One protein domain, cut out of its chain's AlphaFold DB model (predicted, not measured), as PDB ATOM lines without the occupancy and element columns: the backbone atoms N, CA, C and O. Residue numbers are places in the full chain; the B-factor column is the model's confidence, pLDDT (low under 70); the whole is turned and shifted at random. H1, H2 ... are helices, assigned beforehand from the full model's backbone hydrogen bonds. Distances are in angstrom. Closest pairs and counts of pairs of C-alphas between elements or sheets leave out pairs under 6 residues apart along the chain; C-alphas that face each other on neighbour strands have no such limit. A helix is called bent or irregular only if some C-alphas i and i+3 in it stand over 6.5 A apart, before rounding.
ATOM      1  N   GLY A   2     -48.703  21.722  34.264       67.81
ATOM      2  CA  GLY A   2     -49.567  22.834  33.818       67.81
ATOM      3  C   GLY A   2     -50.147  22.720  32.400       67.81
ATOM      4  O   GLY A   2     -50.857  23.624  31.976       67.81
ATOM      5  N   LEU A   3     -49.879  21.626  31.684       72.38
ATOM      6  CA  LEU A   3     -50.586  21.256  30.456       72.38
ATOM      7  C   LEU A   3     -51.787  20.388  30.861       72.38
ATOM      8  O   LEU A   3     -51.609  19.479  31.675       72.38
ATOM      9  N   GLY A   4     -52.987  20.720  30.379       70.75
ATOM     10  CA  GLY A   4     -54.201  19.932  30.627       70.75
ATOM     11  C   GLY A   4     -54.172  18.570  29.926       70.75
ATOM     12  O   GLY A   4     -53.186  18.220  29.274       70.75
ATOM     13  N   ASP A   5     -55.260  17.810  30.048       77.31
ATOM     14  CA  ASP A   5     -55.393  16.519  29.369       77.31
ATOM     15  C   ASP A   5     -55.401  16.682  27.842       77.31
ATOM     16  O   ASP A   5     -55.906  17.668  27.298       77.31
ATOM     17  N   ALA A   6     -54.849  15.691  27.139       74.81
ATOM     18  CA  ALA A   6     -54.883  15.664  25.683       74.81
ATOM     19  C   ALA A   6     -56.327  15.494  25.184       74.81
ATOM     20  O   ALA A   6     -57.064  14.621  25.647       74.81
ATOM     21  N   LEU A   7     -56.720  16.309  24.203       76.75
ATOM     22  CA  LEU A   7     -58.024  16.187  23.558       76.75
ATOM     23  C   LEU A   7     -58.116  14.877  22.765       76.75
ATOM     24  O   LEU A   7     -57.152  14.433  22.136       76.75
ATOM     25  N   LYS A   8     -59.302  14.264  22.771       81.75
ATOM     26  CA  LYS A   8     -59.565  13.041  22.008       81.75
ATOM     27  C   LYS A   8     -59.615  13.353  20.510       81.75
ATOM     28  O   LYS A   8     -60.433  14.159  20.077       81.75
ATOM     29  N   VAL A   9     -58.809  12.647  19.718       83.94
ATOM     30  CA  VAL A   9     -58.868  12.694  18.249       83.94
ATOM     31  C   VAL A   9     -60.043  11.840  17.764       83.94
ATOM     32  O   VAL A   9     -60.168  10.672  18.137       83.94
ATOM     33  N   THR A  10     -60.936  12.422  16.963       85.44
ATOM     34  CA  THR A  10     -62.080  11.697  16.379       85.44
ATOM     35  C   THR A  10     -61.660  10.901  15.137       85.44
ATOM     36  O   THR A  10     -60.662  11.231  14.500       85.44
ATOM     37  N   ALA A  11     -62.430   9.874  14.750       82.44
ATOM     38  CA  ALA A  11     -62.145   9.089  13.539       82.44
ATOM     39  C   ALA A  11     -62.142   9.963  12.268       82.44
ATOM     40  O   ALA A  11     -61.181   9.936  11.504       82.44
ATOM     41  N   ALA A  12     -63.146  10.833  12.117       79.88
ATOM     42  CA  ALA A  12     -63.245  11.765  10.991       79.88
ATOM     43  C   ALA A  12     -62.052  12.737  10.909       79.88
ATOM     44  O   ALA A  12     -61.588  13.068   9.815       79.88
ATOM     45  N   GLN A  13     -61.534  13.181  12.064       86.44
ATOM     46  CA  GLN A  13     -60.315  13.986  12.126       86.44
ATOM     47  C   GLN A  13     -59.091  13.167  11.710       86.44
ATOM     48  O   GLN A  13     -58.250  13.684  10.976       86.44
ATOM     49  N   TRP A  14     -58.976  11.914  12.159       85.88
ATOM     50  CA  TRP A  14     -57.844  11.044  11.833       85.88
ATOM     51  C   TRP A  14     -57.708  10.820  10.325       85.88
ATOM     52  O   TRP A  14     -56.637  11.048   9.764       85.88
ATOM     53  N   GLU A  15     -58.823  10.518   9.658       81.75
ATOM     54  CA  GLU A  15     -58.901  10.368   8.198       81.75
ATOM     55  C   GLU A  15     -58.430  11.610   7.428       81.75
ATOM     56  O   GLU A  15     -57.965  11.496   6.299       81.75
ATOM     57  N   ARG A  16     -58.532  12.804   8.024       86.69
ATOM     58  CA  ARG A  16     -58.229  14.091   7.370       86.69
ATOM     59  C   ARG A  16     -56.976  14.784   7.904       86.69
ATOM     60  O   ARG A  16     -56.673  15.886   7.460       86.69
ATOM     61  N   SER A  17     -56.244  14.164   8.836       91.06
ATOM     62  CA  SER A  17     -55.076  14.775   9.503       91.06
ATOM     63  C   SER A  17     -53.768  14.012   9.326       91.06
ATOM     64  O   SER A  17     -52.751  14.438   9.869       91.06
ATOM     65  N   TYR A  18     -53.748  12.893   8.608       91.12
ATOM     66  CA  TYR A  18     -52.562  12.039   8.539       91.12
ATOM     67  C   TYR A  18     -51.304  12.749   7.989       91.12
ATOM     68  O   TYR A  18     -50.227  12.580   8.560       91.12
ATOM     69  N   LEU A  19     -51.413  13.618   6.973       93.25
ATOM     70  CA  LEU A  19     -50.289  14.433   6.478       93.25
ATOM     71  C   LEU A  19     -49.848  15.453   7.531       93.25
ATOM     72  O   LEU A  19     -48.654  15.639   7.764       93.25
ATOM     73  N   THR A  20     -50.811  16.074   8.217       94.88
ATOM     74  CA  THR A  20     -50.538  16.995   9.332       94.88
ATOM     75  C   THR A  20     -49.742  16.284  10.430       94.88
ATOM     76  O   THR A  20     -48.719  16.792  10.886       94.88
ATOM     77  N   VAL A  21     -50.170  15.084  10.826       94.69
ATOM     78  CA  VAL A  21     -49.534  14.280  11.878       94.69
ATOM     79  C   VAL A  21     -48.123  13.862  11.471       94.69
ATOM     80  O   VAL A  21     -47.192  14.056  12.257       94.69
ATOM     81  N   ILE A  22     -47.935  13.351  10.250       95.50
ATOM     82  CA  ILE A  22     -46.611  12.953   9.751       95.50
ATOM     83  C   ILE A  22     -45.667  14.158   9.712       95.50
ATOM     84  O   ILE A  22     -44.560  14.072  10.243       95.50
ATOM     85  N   ARG A  23     -46.100  15.296   9.148       95.69
ATOM     86  CA  ARG A  23     -45.275  16.511   9.047       95.69
ATOM     87  C   ARG A  23     -44.819  17.003  10.420       95.69
ATOM     88  O   ARG A  23     -43.630  17.252  10.605       95.69
ATOM     89  N   ARG A  24     -45.735  17.086  11.391       94.19
ATOM     90  CA  ARG A  24     -45.433  17.543  12.763       94.19
ATOM     91  C   ARG A  24     -44.449  16.630  13.496       94.19
ATOM     92  O   ARG A  24     -43.689  17.095  14.334       94.19
ATOM     93  N   ASN A  25     -44.421  15.342  13.155       95.69
ATOM     94  CA  ASN A  25     -43.535  14.360  13.784       95.69
ATOM     95  C   ASN A  25     -42.296  14.018  12.940       95.69
ATOM     96  O   ASN A  25     -41.497  13.167  13.340       95.69
ATOM     97  N   TRP A  26     -42.092  14.682  11.796       95.81
ATOM     98  CA  TRP A  26     -41.054  14.319  10.826       95.81
ATOM     99  C   TRP A  26     -39.630  14.419  11.384       95.81
ATOM    100  O   TRP A  26     -38.781  13.581  11.076       95.81
ATOM    101  N   HIS A  27     -39.387  15.409  12.244       94.31
ATOM    102  CA  HIS A  27     -38.103  15.628  12.922       94.31
ATOM    103  C   HIS A  27     -38.055  15.026  14.334       94.31
ATOM    104  O   HIS A  27     -37.009  15.070  14.974       94.31
ATOM    105  N   LEU A  28     -39.163  14.450  14.814       95.19
ATOM    106  CA  LEU A  28     -39.283  13.940  16.181       95.19
ATOM    107  C   LEU A  28     -39.171  12.417  16.247       95.19
ATOM    108  O   LEU A  28     -38.476  11.895  17.111       95.19
ATOM    109  N   LEU A  29     -39.837  11.699  15.339       97.25
ATOM    110  CA  LEU A  29     -39.966  10.243  15.419       97.25
ATOM    111  C   LEU A  29     -39.158   9.527  14.322       97.25
ATOM    112  O   LEU A  29     -39.139   9.984  13.174       97.25
ATOM    113  N   PRO A  30     -38.507   8.381  14.610       96.19
ATOM    114  CA  PRO A  30     -37.999   7.485  13.572       96.19
ATOM    115  C   PRO A  30     -39.149   6.867  12.754       96.19
ATOM    116  O   PRO A  30     -40.287   6.802  13.219       96.19
ATOM    117  N   LYS A  31     -38.846   6.360  11.542       94.81
ATOM    118  CA  LYS A  31     -39.840   5.740  10.629       94.81
ATOM    119  C   LYS A  31     -40.669   4.657  11.336       94.81
ATOM    120  O   LYS A  31     -41.887   4.646  11.198       94.81
ATOM    121  N   SER A  32     -40.029   3.828  12.161       95.12
ATOM    122  CA  SER A  32     -40.692   2.763  12.925       95.12
ATOM    123  C   SER A  32     -41.738   3.280  13.916       95.12
ATOM    124  O   SER A  32     -42.813   2.703  14.032       95.12
ATOM    125  N   GLN A  33     -41.473   4.387  14.612       96.62
ATOM    126  CA  GLN A  33     -42.444   4.968  15.543       96.62
ATOM    127  C   GLN A  33     -43.533   5.770  14.827       96.62
ATOM    128  O   GLN A  33     -44.655   5.815  15.321       96.62
ATOM    129  N   LEU A  34     -43.249   6.334  13.647       95.62
ATOM    130  CA  LEU A  34     -44.292   6.895  12.782       95.62
ATOM    131  C   LEU A  34     -45.276   5.810  12.327       95.62
ATOM    132  O   LEU A  34     -46.477   6.029  12.404       95.62
ATOM    133  N   GLN A  35     -44.794   4.632  11.924       96.00
ATOM    134  CA  GLN A  35     -45.656   3.495  11.565       96.00
ATOM    135  C   GLN A  35     -46.565   3.080  12.726       96.00
ATOM    136  O   GLN A  35     -47.770   2.922  12.538       96.00
ATOM    137  N   VAL A  36     -46.011   2.986  13.940       95.62
ATOM    138  CA  VAL A  36     -46.787   2.684  15.154       95.62
ATOM    139  C   VAL A  36     -47.820   3.774  15.446       95.62
ATOM    140  O   VAL A  36     -48.973   3.448  15.716       95.62
ATOM    141  N   LEU A  37     -47.438   5.053  15.365       93.62
ATOM    142  CA  LEU A  37     -48.349   6.181  15.590       93.62
ATOM    143  C   LEU A  37     -49.501   6.193  14.576       93.62
ATOM    144  O   LEU A  37     -50.638   6.476  14.944       93.62
ATOM    145  N   MET A  38     -49.202   5.890  13.312       92.75
ATOM    146  CA  MET A  38     -50.188   5.893  12.234       92.75
ATOM    147  C   MET A  38     -51.044   4.620  12.194       92.75
ATOM    148  O   MET A  38     -52.137   4.640  11.630       92.75
ATOM    149  N   GLY A  39     -50.567   3.523  12.788       93.19
ATOM    150  CA  GLY A  39     -51.157   2.196  12.613       93.19
ATOM    151  C   GLY A  39     -50.989   1.662  11.187       93.19
ATOM    152  O   GLY A  39     -51.858   0.940  10.707       93.19
ATOM    153  N   TRP A  40     -49.917   2.058  10.493       93.75
ATOM    154  CA  TRP A  40     -49.666   1.739   9.082       93.75
ATOM    155  C   TRP A  40     -48.458   0.822   8.919       93.75
ATOM    156  O   TRP A  40     -47.487   0.916   9.675       93.75
ATOM    157  N   ASP A  41     -48.490  -0.021   7.888       93.12
ATOM    158  CA  ASP A  41     -47.311  -0.764   7.451       93.12
ATOM    159  C   ASP A  41     -46.363   0.110   6.600       93.12
ATOM    160  O   ASP A  41     -46.587   1.301   6.358       93.12
ATOM    161  N   GLU A  42     -45.230  -0.464   6.193       91.69
ATOM    162  CA  GLU A  42     -44.244   0.229   5.357       91.69
ATOM    163  C   GLU A  42     -44.789   0.591   3.975       91.69
ATOM    164  O   GLU A  42     -44.568   1.711   3.515       91.69
ATOM    165  N   ALA A  43     -45.545  -0.314   3.353       87.56
ATOM    166  CA  ALA A  43     -46.071  -0.121   2.010       87.56
ATOM    167  C   ALA A  43     -47.077   1.037   1.956       87.56
ATOM    168  O   ALA A  43     -47.016   1.865   1.048       87.56
ATOM    169  N   GLN A  44     -47.966   1.142   2.946       86.94
ATOM    170  CA  GLN A  44     -48.941   2.223   3.047       86.94
ATOM    171  C   GLN A  44     -48.268   3.579   3.294       86.94
ATOM    172  O   GLN A  44     -48.634   4.572   2.656       86.94
ATOM    173  N   LEU A  45     -47.265   3.635   4.178       90.94
ATOM    174  CA  LEU A  45     -46.512   4.866   4.418       90.94
ATOM    175  C   LEU A  45     -45.761   5.314   3.156       90.94
ATOM    176  O   LEU A  45     -45.811   6.490   2.803       90.94
ATOM    177  N   GLU A  46     -45.098   4.397   2.452       88.94
ATOM    178  CA  GLU A  46     -44.369   4.706   1.215       88.94
ATOM    179  C   GLU A  46     -45.291   5.127   0.075       88.94
ATOM    180  O   GLU A  46     -44.986   6.089  -0.633       88.94
ATOM    181  N   PHE A  47     -46.437   4.460  -0.069       84.31
ATOM    182  CA  PHE A  47     -47.464   4.853  -1.025       84.31
ATOM    183  C   PHE A  47     -47.950   6.278  -0.751       84.31
ATOM    184  O   PHE A  47     -47.932   7.103  -1.659       84.31
ATOM    185  N   THR A  48     -48.292   6.591   0.502       87.12
ATOM    186  CA  THR A  48     -48.752   7.930   0.907       87.12
ATOM    187  C   THR A  48     -47.683   8.987   0.634       87.12
ATOM    188  O   THR A  48     -47.953  10.009   0.015       87.12
ATOM    189  N   LEU A  49     -46.433   8.730   1.033       89.81
ATOM    190  CA  LEU A  49     -45.314   9.648   0.799       89.81
ATOM    191  C   LEU A  49     -45.101   9.951  -0.693       89.81
ATOM    192  O   LEU A  49     -44.650  11.046  -1.038       89.81
ATOM    193  N   LYS A  50     -45.404   8.994  -1.573       83.69
ATOM    194  CA  LYS A  50     -45.188   9.115  -3.014       83.69
ATOM    195  C   LYS A  50     -46.388   9.694  -3.766       83.69
ATOM    196  O   LYS A  50     -46.191  10.565  -4.609       83.69
ATOM    197  N   GLU A  51     -47.592   9.184  -3.519       81.81
ATOM    198  CA  GLU A  51     -48.766   9.437  -4.366       81.81
ATOM    199  C   GLU A  51     -49.693  10.542  -3.825       81.81
ATOM    200  O   GLU A  51     -50.424  11.135  -4.620       81.81
ATOM    201  N   ASP A  52     -49.616  10.907  -2.537       83.69
ATOM    202  CA  ASP A  52     -50.392  12.033  -1.993       83.69
ATOM    203  C   ASP A  52     -49.690  13.363  -2.287       83.69
ATOM    204  O   ASP A  52     -48.938  13.899  -1.475       83.69
ATOM    205  N   ASP A  53     -49.914  13.880  -3.495       83.81
ATOM    206  CA  ASP A  53     -49.467  15.202  -3.958       83.81
ATOM    207  C   ASP A  53     -47.995  15.507  -3.613       83.81
ATOM    208  O   ASP A  53     -47.670  16.518  -2.983       83.81
ATOM    209  N   PHE A  54     -47.093  14.595  -3.993       84.12
ATOM    210  CA  PHE A  54     -45.642  14.722  -3.811       84.12
ATOM    211  C   PHE A  54     -45.197  14.943  -2.354       84.12
ATOM    212  O   PHE A  54     -44.194  15.622  -2.105       84.12
ATOM    213  N   PHE A  55     -45.906  14.377  -1.372       91.69
ATOM    214  CA  PHE A  55     -45.668  14.677   0.042       91.69
ATOM    215  C   PHE A  55     -44.217  14.461   0.503       91.69
ATOM    216  O   PHE A  55     -43.684  15.281   1.247       91.69
ATOM    217  N   TYR A  56     -43.513  13.442   0.001       93.31
ATOM    218  CA  TYR A  56     -42.092  13.241   0.310       93.31
ATOM    219  C   TYR A  56     -41.199  14.406  -0.142       93.31
ATOM    220  O   TYR A  56     -40.269  14.781   0.570       93.31
ATOM    221  N   ILE A  57     -41.488  15.013  -1.298       93.12
ATOM    222  CA  ILE A  57     -40.771  16.199  -1.798       93.12
ATOM    223  C   ILE A  57     -41.047  17.392  -0.881       93.12
ATOM    224  O   ILE A  57     -40.126  18.114  -0.499       93.12
ATOM    225  N   LYS A  58     -42.300  17.547  -0.444       94.69
ATOM    226  CA  LYS A  58     -42.701  18.578   0.520       94.69
ATOM    227  C   LYS A  58     -42.060  18.381   1.899       94.69
ATOM    228  O   LYS A  58     -41.916  19.335   2.654       94.69
ATOM    229  N   LEU A  59     -41.602  17.173   2.218       95.31
ATOM    230  CA  LEU A  59     -40.817  16.861   3.418       95.31
ATOM    231  C   LEU A  59     -39.293  16.943   3.198       95.31
ATOM    232  O   LEU A  59     -38.528  16.623   4.107       95.31
ATOM    233  N   GLY A  60     -38.846  17.382   2.016       93.06
ATOM    234  CA  GLY A  60     -37.435  17.616   1.691       93.06
ATOM    235  C   GLY A  60     -36.718  16.427   1.061       93.06
ATOM    236  O   GLY A  60     -35.490  16.416   1.020       93.06
ATOM    237  N   SER A  61     -37.460  15.415   0.598       93.56
ATOM    238  CA  SER A  61     -36.911  14.174   0.032       93.56
ATOM    239  C   SER A  61     -35.889  13.494   0.951       93.56
ATOM    240  O   SER A  61     -34.933  12.867   0.500       93.56
ATOM    241  N   LEU A  62     -36.096  13.644   2.260       92.62
ATOM    242  CA  LEU A  62     -35.212  13.152   3.301       92.62
ATOM    243  C   LEU A  62     -36.021  12.906   4.573       92.62
ATOM    244  O   LEU A  62     -36.763  13.779   5.015       92.62
ATOM    245  N   LYS A  63     -35.829  11.743   5.202       94.44
ATOM    246  CA  LYS A  63     -36.263  11.505   6.582       94.44
ATOM    247  C   LYS A  63     -35.066  11.734   7.512       94.44
ATOM    248  O   LYS A  63     -34.114  10.958   7.429       94.44
ATOM    249  N   PRO A  64     -35.095  12.741   8.406       93.19
ATOM    250  CA  PRO A  64     -34.042  12.932   9.396       93.19
ATOM    251  C   PRO A  64     -33.853  11.689  10.269       93.19
ATOM    252  O   PRO A  64     -34.830  11.014  10.625       93.19
ATOM    253  N   ALA A  65     -32.600  11.410  10.631       93.44
ATOM    254  CA  ALA A  65     -32.271  10.385  11.610       93.44
ATOM    255  C   ALA A  65     -32.716  10.862  13.000       93.44
ATOM    256  O   ALA A  65     -32.117  11.765  13.576       93.44
ATOM    257  N   CYS A  66     -33.785  10.262  13.520       95.88
ATOM    258  CA  CYS A  66     -34.342  10.590  14.829       95.88
ATOM    259  C   CYS A  66     -34.073   9.429  15.796       95.88
ATOM    260  O   CYS A  66     -34.364   8.283  15.435       95.88
ATOM    261  N   PRO A  67     -33.552   9.682  17.010       95.75
ATOM    262  CA  PRO A  67     -33.510   8.654  18.041       95.75
ATOM    263  C   PRO A  67     -34.942   8.254  18.442       95.75
ATOM    264  O   PRO A  67     -35.843   9.093  18.386       95.75
ATOM    265  N   PRO A  68     -35.184   6.995  18.847       95.56
ATOM    266  CA  PRO A  68     -36.483   6.601  19.373       95.56
ATOM    267  C   PRO A  68     -36.870   7.426  20.604       95.56
ATOM    268  O   PRO A  68     -36.049   7.657  21.493       95.56
ATOM    269  N   VAL A  69     -38.133   7.841  20.659       94.31
ATOM    270  CA  VAL A  69     -38.707   8.585  21.784       94.31
ATOM    271  C   VAL A  69     -39.417   7.610  22.716       94.31
ATOM    272  O   VAL A  69     -40.265   6.833  22.276       94.31
ATOM    273  N   TYR A  70     -39.094   7.657  24.006       90.19
ATOM    274  CA  TYR A  70     -39.724   6.835  25.037       90.19
ATOM    275  C   TYR A  70     -40.465   7.717  26.036       90.19
ATOM    276  O   TYR A  70     -40.059   8.845  26.310       90.19
ATOM    277  N   TYR A  71     -41.577   7.203  26.557       85.94
ATOM    278  CA  TYR A  71     -42.292   7.869  27.632       85.94
ATOM    279  C   TYR A  71     -41.599   7.583  28.963       85.94
ATOM    280  O   TYR A  71     -41.438   6.422  29.338       85.94
ATOM    281  N   ASP A  72     -41.282   8.649  29.688       83.88
ATOM    282  CA  ASP A  72     -40.737   8.603  31.036       83.88
ATOM    283  C   ASP A  72     -41.677   9.309  32.021       83.88
ATOM    284  O   ASP A  72     -42.327  10.309  31.706       83.88
ATOM    285  N   GLN A  73     -41.757   8.784  33.244       84.19
ATOM    286  CA  GLN A  73     -42.577   9.383  34.296       84.19
ATOM    287  C   GLN A  73     -41.988  10.725  34.745       84.19
ATOM    288  O   GLN A  73     -40.788  10.857  34.951       84.19
ATOM    289  N   LEU A  74     -42.840  11.712  35.030       81.81
ATOM    290  CA  LEU A  74     -42.403  13.031  35.519       81.81
ATOM    291  C   LEU A  74     -41.506  12.978  36.766       81.81
ATOM    292  O   LEU A  74     -40.726  13.903  37.001       81.81
ATOM    293  N   SER A  75     -41.622  11.925  37.576       83.75
ATOM    294  CA  SER A  75     -40.796  11.703  38.765       83.75
ATOM    295  C   SER A  75     -39.311  11.515  38.454       83.75
ATOM    296  O   SER A  75     -38.500  11.755  39.344       83.75
ATOM    297  N   VAL A  76     -38.947  11.130  37.225       87.06
ATOM    298  CA  VAL A  76     -37.545  10.930  36.828       87.06
ATOM    299  C   VAL A  76     -36.839  12.226  36.423       87.06
ATOM    300  O   VAL A  76     -35.613  12.265  36.393       87.06
ATOM    301  N   LEU A  77     -37.589  13.298  36.141       84.19
ATOM    302  CA  LEU A  77     -37.016  14.601  35.803       84.19
ATOM    303  C   LEU A  77     -36.514  15.317  37.062       84.19
ATOM    304  O   LEU A  77     -37.187  15.325  38.100       84.19
ATOM    305  N   ASP A  78     -35.367  15.986  36.950       89.56
ATOM    306  CA  ASP A  78     -34.837  16.820  38.024       89.56
ATOM    307  C   ASP A  78     -35.708  18.070  38.255       89.56
ATOM    308  O   ASP A  78     -36.407  18.572  37.366       89.56
ATOM    309  N   GLU A  79     -35.670  18.586  39.481       89.62
ATOM    310  CA  GLU A  79     -36.553  19.675  39.898       89.62
ATOM    311  C   GLU A  79     -36.252  21.000  39.179       89.62
ATOM    312  O   GLU A  79     -37.158  21.792  38.916       89.62
ATOM    313  N   LYS A  80     -34.994  21.232  38.783       89.75
ATOM    314  CA  LYS A  80     -34.592  22.451  38.071       89.75
ATOM    315  C   LYS A  80     -35.194  22.480  36.667       89.75
ATOM    316  O   LYS A  80     -35.700  23.524  36.254       89.75
ATOM    317  N   THR A  81     -35.191  21.350  35.963       87.06
ATOM    318  CA  THR A  81     -35.824  21.206  34.645       87.06
ATOM    319  C   THR A  81     -37.326  21.477  34.727       87.06
ATOM    320  O   THR A  81     -37.851  22.273  33.942       87.06
ATOM    321  N   LYS A  82     -38.015  20.912  35.730       88.88
ATOM    322  CA  LYS A  82     -39.449  21.166  35.960       88.88
ATOM    323  C   LYS A  82     -39.736  22.644  36.207       88.88
ATOM    324  O   LYS A  82     -40.598  23.216  35.542       88.88
ATOM    325  N   ILE A  83     -38.995  23.275  37.122       89.94
ATOM    326  CA  ILE A  83     -39.164  24.696  37.456       89.94
ATOM    327  C   ILE A  83     -38.911  25.572  36.225       89.94
ATOM    328  O   ILE A  83     -39.716  26.458  35.939       89.94
ATOM    329  N   SER A  84     -37.841  25.309  35.470       89.44
ATOM    330  CA  SER A  84     -37.511  26.068  34.260       89.44
ATOM    331  C   SER A  84     -38.619  25.971  33.210       89.44
ATOM    332  O   SER A  84     -39.003  26.982  32.621       89.44
ATOM    333  N   PHE A  85     -39.166  24.772  32.987       89.62
ATOM    334  CA  PHE A  85     -40.274  24.586  32.053       89.62
ATOM    335  C   PHE A  85     -41.554  25.277  32.542       89.62
ATOM    336  O   PHE A  85     -42.217  25.967  31.772       89.62
ATOM    337  N   MET A  86     -41.880  25.171  33.833       90.00
ATOM    338  CA  MET A  86     -43.041  25.852  34.417       90.00
ATOM    339  C   MET A  86     -42.930  27.379  34.330       90.00
ATOM    340  O   MET A  86     -43.927  28.049  34.064       90.00
ATOM    341  N   GLN A  87     -41.733  27.940  34.522       91.50
ATOM    342  CA  GLN A  87     -41.477  29.371  34.343       91.50
ATOM    343  C   GLN A  87     -41.685  29.797  32.889       91.50
ATOM    344  O   GLN A  87     -42.367  30.792  32.644       91.50
ATOM    345  N   LEU A  88     -41.156  29.026  31.933       92.81
ATOM    346  CA  LEU A  88     -41.362  29.270  30.506       92.81
ATOM    347  C   LEU A  88     -42.851  29.219  30.136       92.81
ATOM    348  O   LEU A  88     -43.346  30.113  29.443       92.81
ATOM    349  N   LEU A  89     -43.571  28.205  30.625       92.19
ATOM    350  CA  LEU A  89     -44.999  28.042  30.379       92.19
ATOM    351  C   LEU A  89     -45.791  29.215  30.963       92.19
ATOM    352  O   LEU A  89     -46.591  29.808  30.251       92.19
ATOM    353  N   LYS A  90     -45.517  29.616  32.210       91.06
ATOM    354  CA  LYS A  90     -46.190  30.749  32.864       91.06
ATOM    355  C   LYS A  90     -45.888  32.091  32.187       91.06
ATOM    356  O   LYS A  90     -46.778  32.927  32.083       91.06
ATOM    357  N   ALA A  91     -44.660  32.302  31.708       89.25
ATOM    358  CA  ALA A  91     -44.301  33.496  30.937       89.25
ATOM    359  C   ALA A  91     -45.015  33.535  29.572       89.25
ATOM    360  O   ALA A  91     -45.418  34.594  29.084       89.25
ATOM    361  N   SER A  92     -45.202  32.363  28.966       92.00
ATOM    362  CA  SER A  92     -45.846  32.216  27.659       92.00
ATOM    363  C   SER A  92     -47.371  32.259  27.741       92.00
ATOM    364  O   SER A  92     -48.009  32.820  26.851       92.00
ATOM    365  N   PHE A  93     -47.947  31.725  28.812       91.06
ATOM    366  CA  PHE A  93     -49.380  31.519  29.000       91.06
ATOM    367  C   PHE A  93     -49.739  31.692  30.486       91.06
ATOM    368  O   PHE A  93     -49.921  30.704  31.201       91.06
ATOM    369  N   PRO A  94     -49.817  32.941  30.987       88.44
ATOM    370  CA  PRO A  94     -50.058  33.205  32.408       88.44
ATOM    371  C   PRO A  94     -51.423  32.695  32.892       88.44
ATOM    372  O   PRO A  94     -51.552  32.335  34.059       88.44
ATOM    373  N   GLU A  95     -52.407  32.624  31.992       87.56
ATOM    374  CA  GLU A  95     -53.764  32.114  32.242       87.56
ATOM    375  C   GLU A  95     -53.930  30.635  31.837       87.56
ATOM    376  O   GLU A  95     -55.032  30.096  31.877       87.56
ATOM    377  N   GLY A  96     -52.838  29.958  31.464       85.94
ATOM    378  CA  GLY A  96     -52.874  28.621  30.872       85.94
ATOM    379  C   GLY A  96     -53.067  28.642  29.353       85.94
ATOM    380  O   GLY A  96     -53.215  29.697  28.731       85.94
ATOM    381  N   LEU A  97     -52.992  27.457  28.737       85.56
ATOM    382  CA  LEU A  97     -53.201  27.329  27.295       85.56
ATOM    383  C   LEU A  97     -54.657  27.674  26.941       85.56
ATOM    384  O   LEU A  97     -55.566  27.164  27.601       85.56
ATOM    385  N   PRO A  98     -54.895  28.492  25.899       85.56
ATOM    386  CA  PRO A  98     -56.250  28.806  25.470       85.56
ATOM    387  C   PRO A  98     -57.023  27.552  25.056       85.56
ATOM    388  O   PRO A  98     -56.485  26.657  24.399       85.56
TER     389      PRO A  98
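This is residues 2 to 98 of the 695 residues of an uncharacterized protein of Parapedobacter sp (UniProt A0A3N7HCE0). The model is a loose, open frame: four helices, H1 to H4, form a cluster at one end, and the lone helix H5 lies across a gap at the other. The long unnamed stretch of residues 59 to 78 leads from H4 to H5, and the opening stretch of residues 2 to 10 also crosses the gap, ending at H1. In the cluster H1 and H2 lie side by side, H3 runs crosswise to H2, and the short H4 sits at a corner with H3. The printed part has 97 residues with five named helices, H1 to H5 in chain order, and no named strand; the class is all helix. The whole is loose, with a radius of gyration of the C-alphas of 17.0 A, and elongated, spanning 45 by 29 by 23 A.

H1, residues 11 to 25, and H2, residues 31 to 38, only just touch, with 3 pairs of C-alphas within 8 A; the closest C-alphas are those of Ile 22 and Leu 34, 7.2 A apart. They form a helical hairpin, running opposite ways at a shallow tilt of 23 degrees. H3, residues 42 to 51, is close to H2 but not clearly touching; the closest C-alphas are those of Gln 35 and Glu 42, 7.2 A apart. The lines of H2 and H3 are about perpendicular, at 86 degrees. H1 and H3 are near each other, with 5 pairs of C-alphas within 10 A. H4, residues 55 to 58, and H3 touch only at the corner by their link; the closest C-alphas, those of Leu 49 and Tyr 56, are 4.9 A apart. H4 is close to H1 but not clearly touching, with the C-alphas of Leu 19 and Phe 55 closest at 7.9 A. H2 and H4 are apart. H5, residues 79 to 92, touches no helix and is apart from H1, H2, H3 and H4. In H2, H3 and H5 every O i to N i+4 pair is within hydrogen-bond range; in H1 7 of 11 are, and H4 is too short for such a pair.

H1 begins at C-alpha 11, (-62.145, 9.089, 13.539), and is 19.3 A long from first to last C-alpha. It is irregular: C-alphas 16 and 19 are 8.0 A apart. H2 measures 10.5 A, H3 14.1 A and H4 4.9 A. H5 measures 19.8 A, from C-alpha 79 at (-36.553, 19.675, 39.898) to C-alpha 92 at (-45.846, 32.216, 27.659).

The two C-alphas farthest apart are those of Glu 51 and Glu 79, at 47.0 A, while those of Gly 2 and Pro 98 are 12.2 A apart. The links H1 to H2, H2 to H3 and H3 to H4 are tight; the 20-residue link H4 to H5 is long. Residues 75 to 81, of which 79 to 81 belong to H5, stand free. The printed part has no cut. Its mean pLDDT is 89.2, and residue 2 alone is under 70.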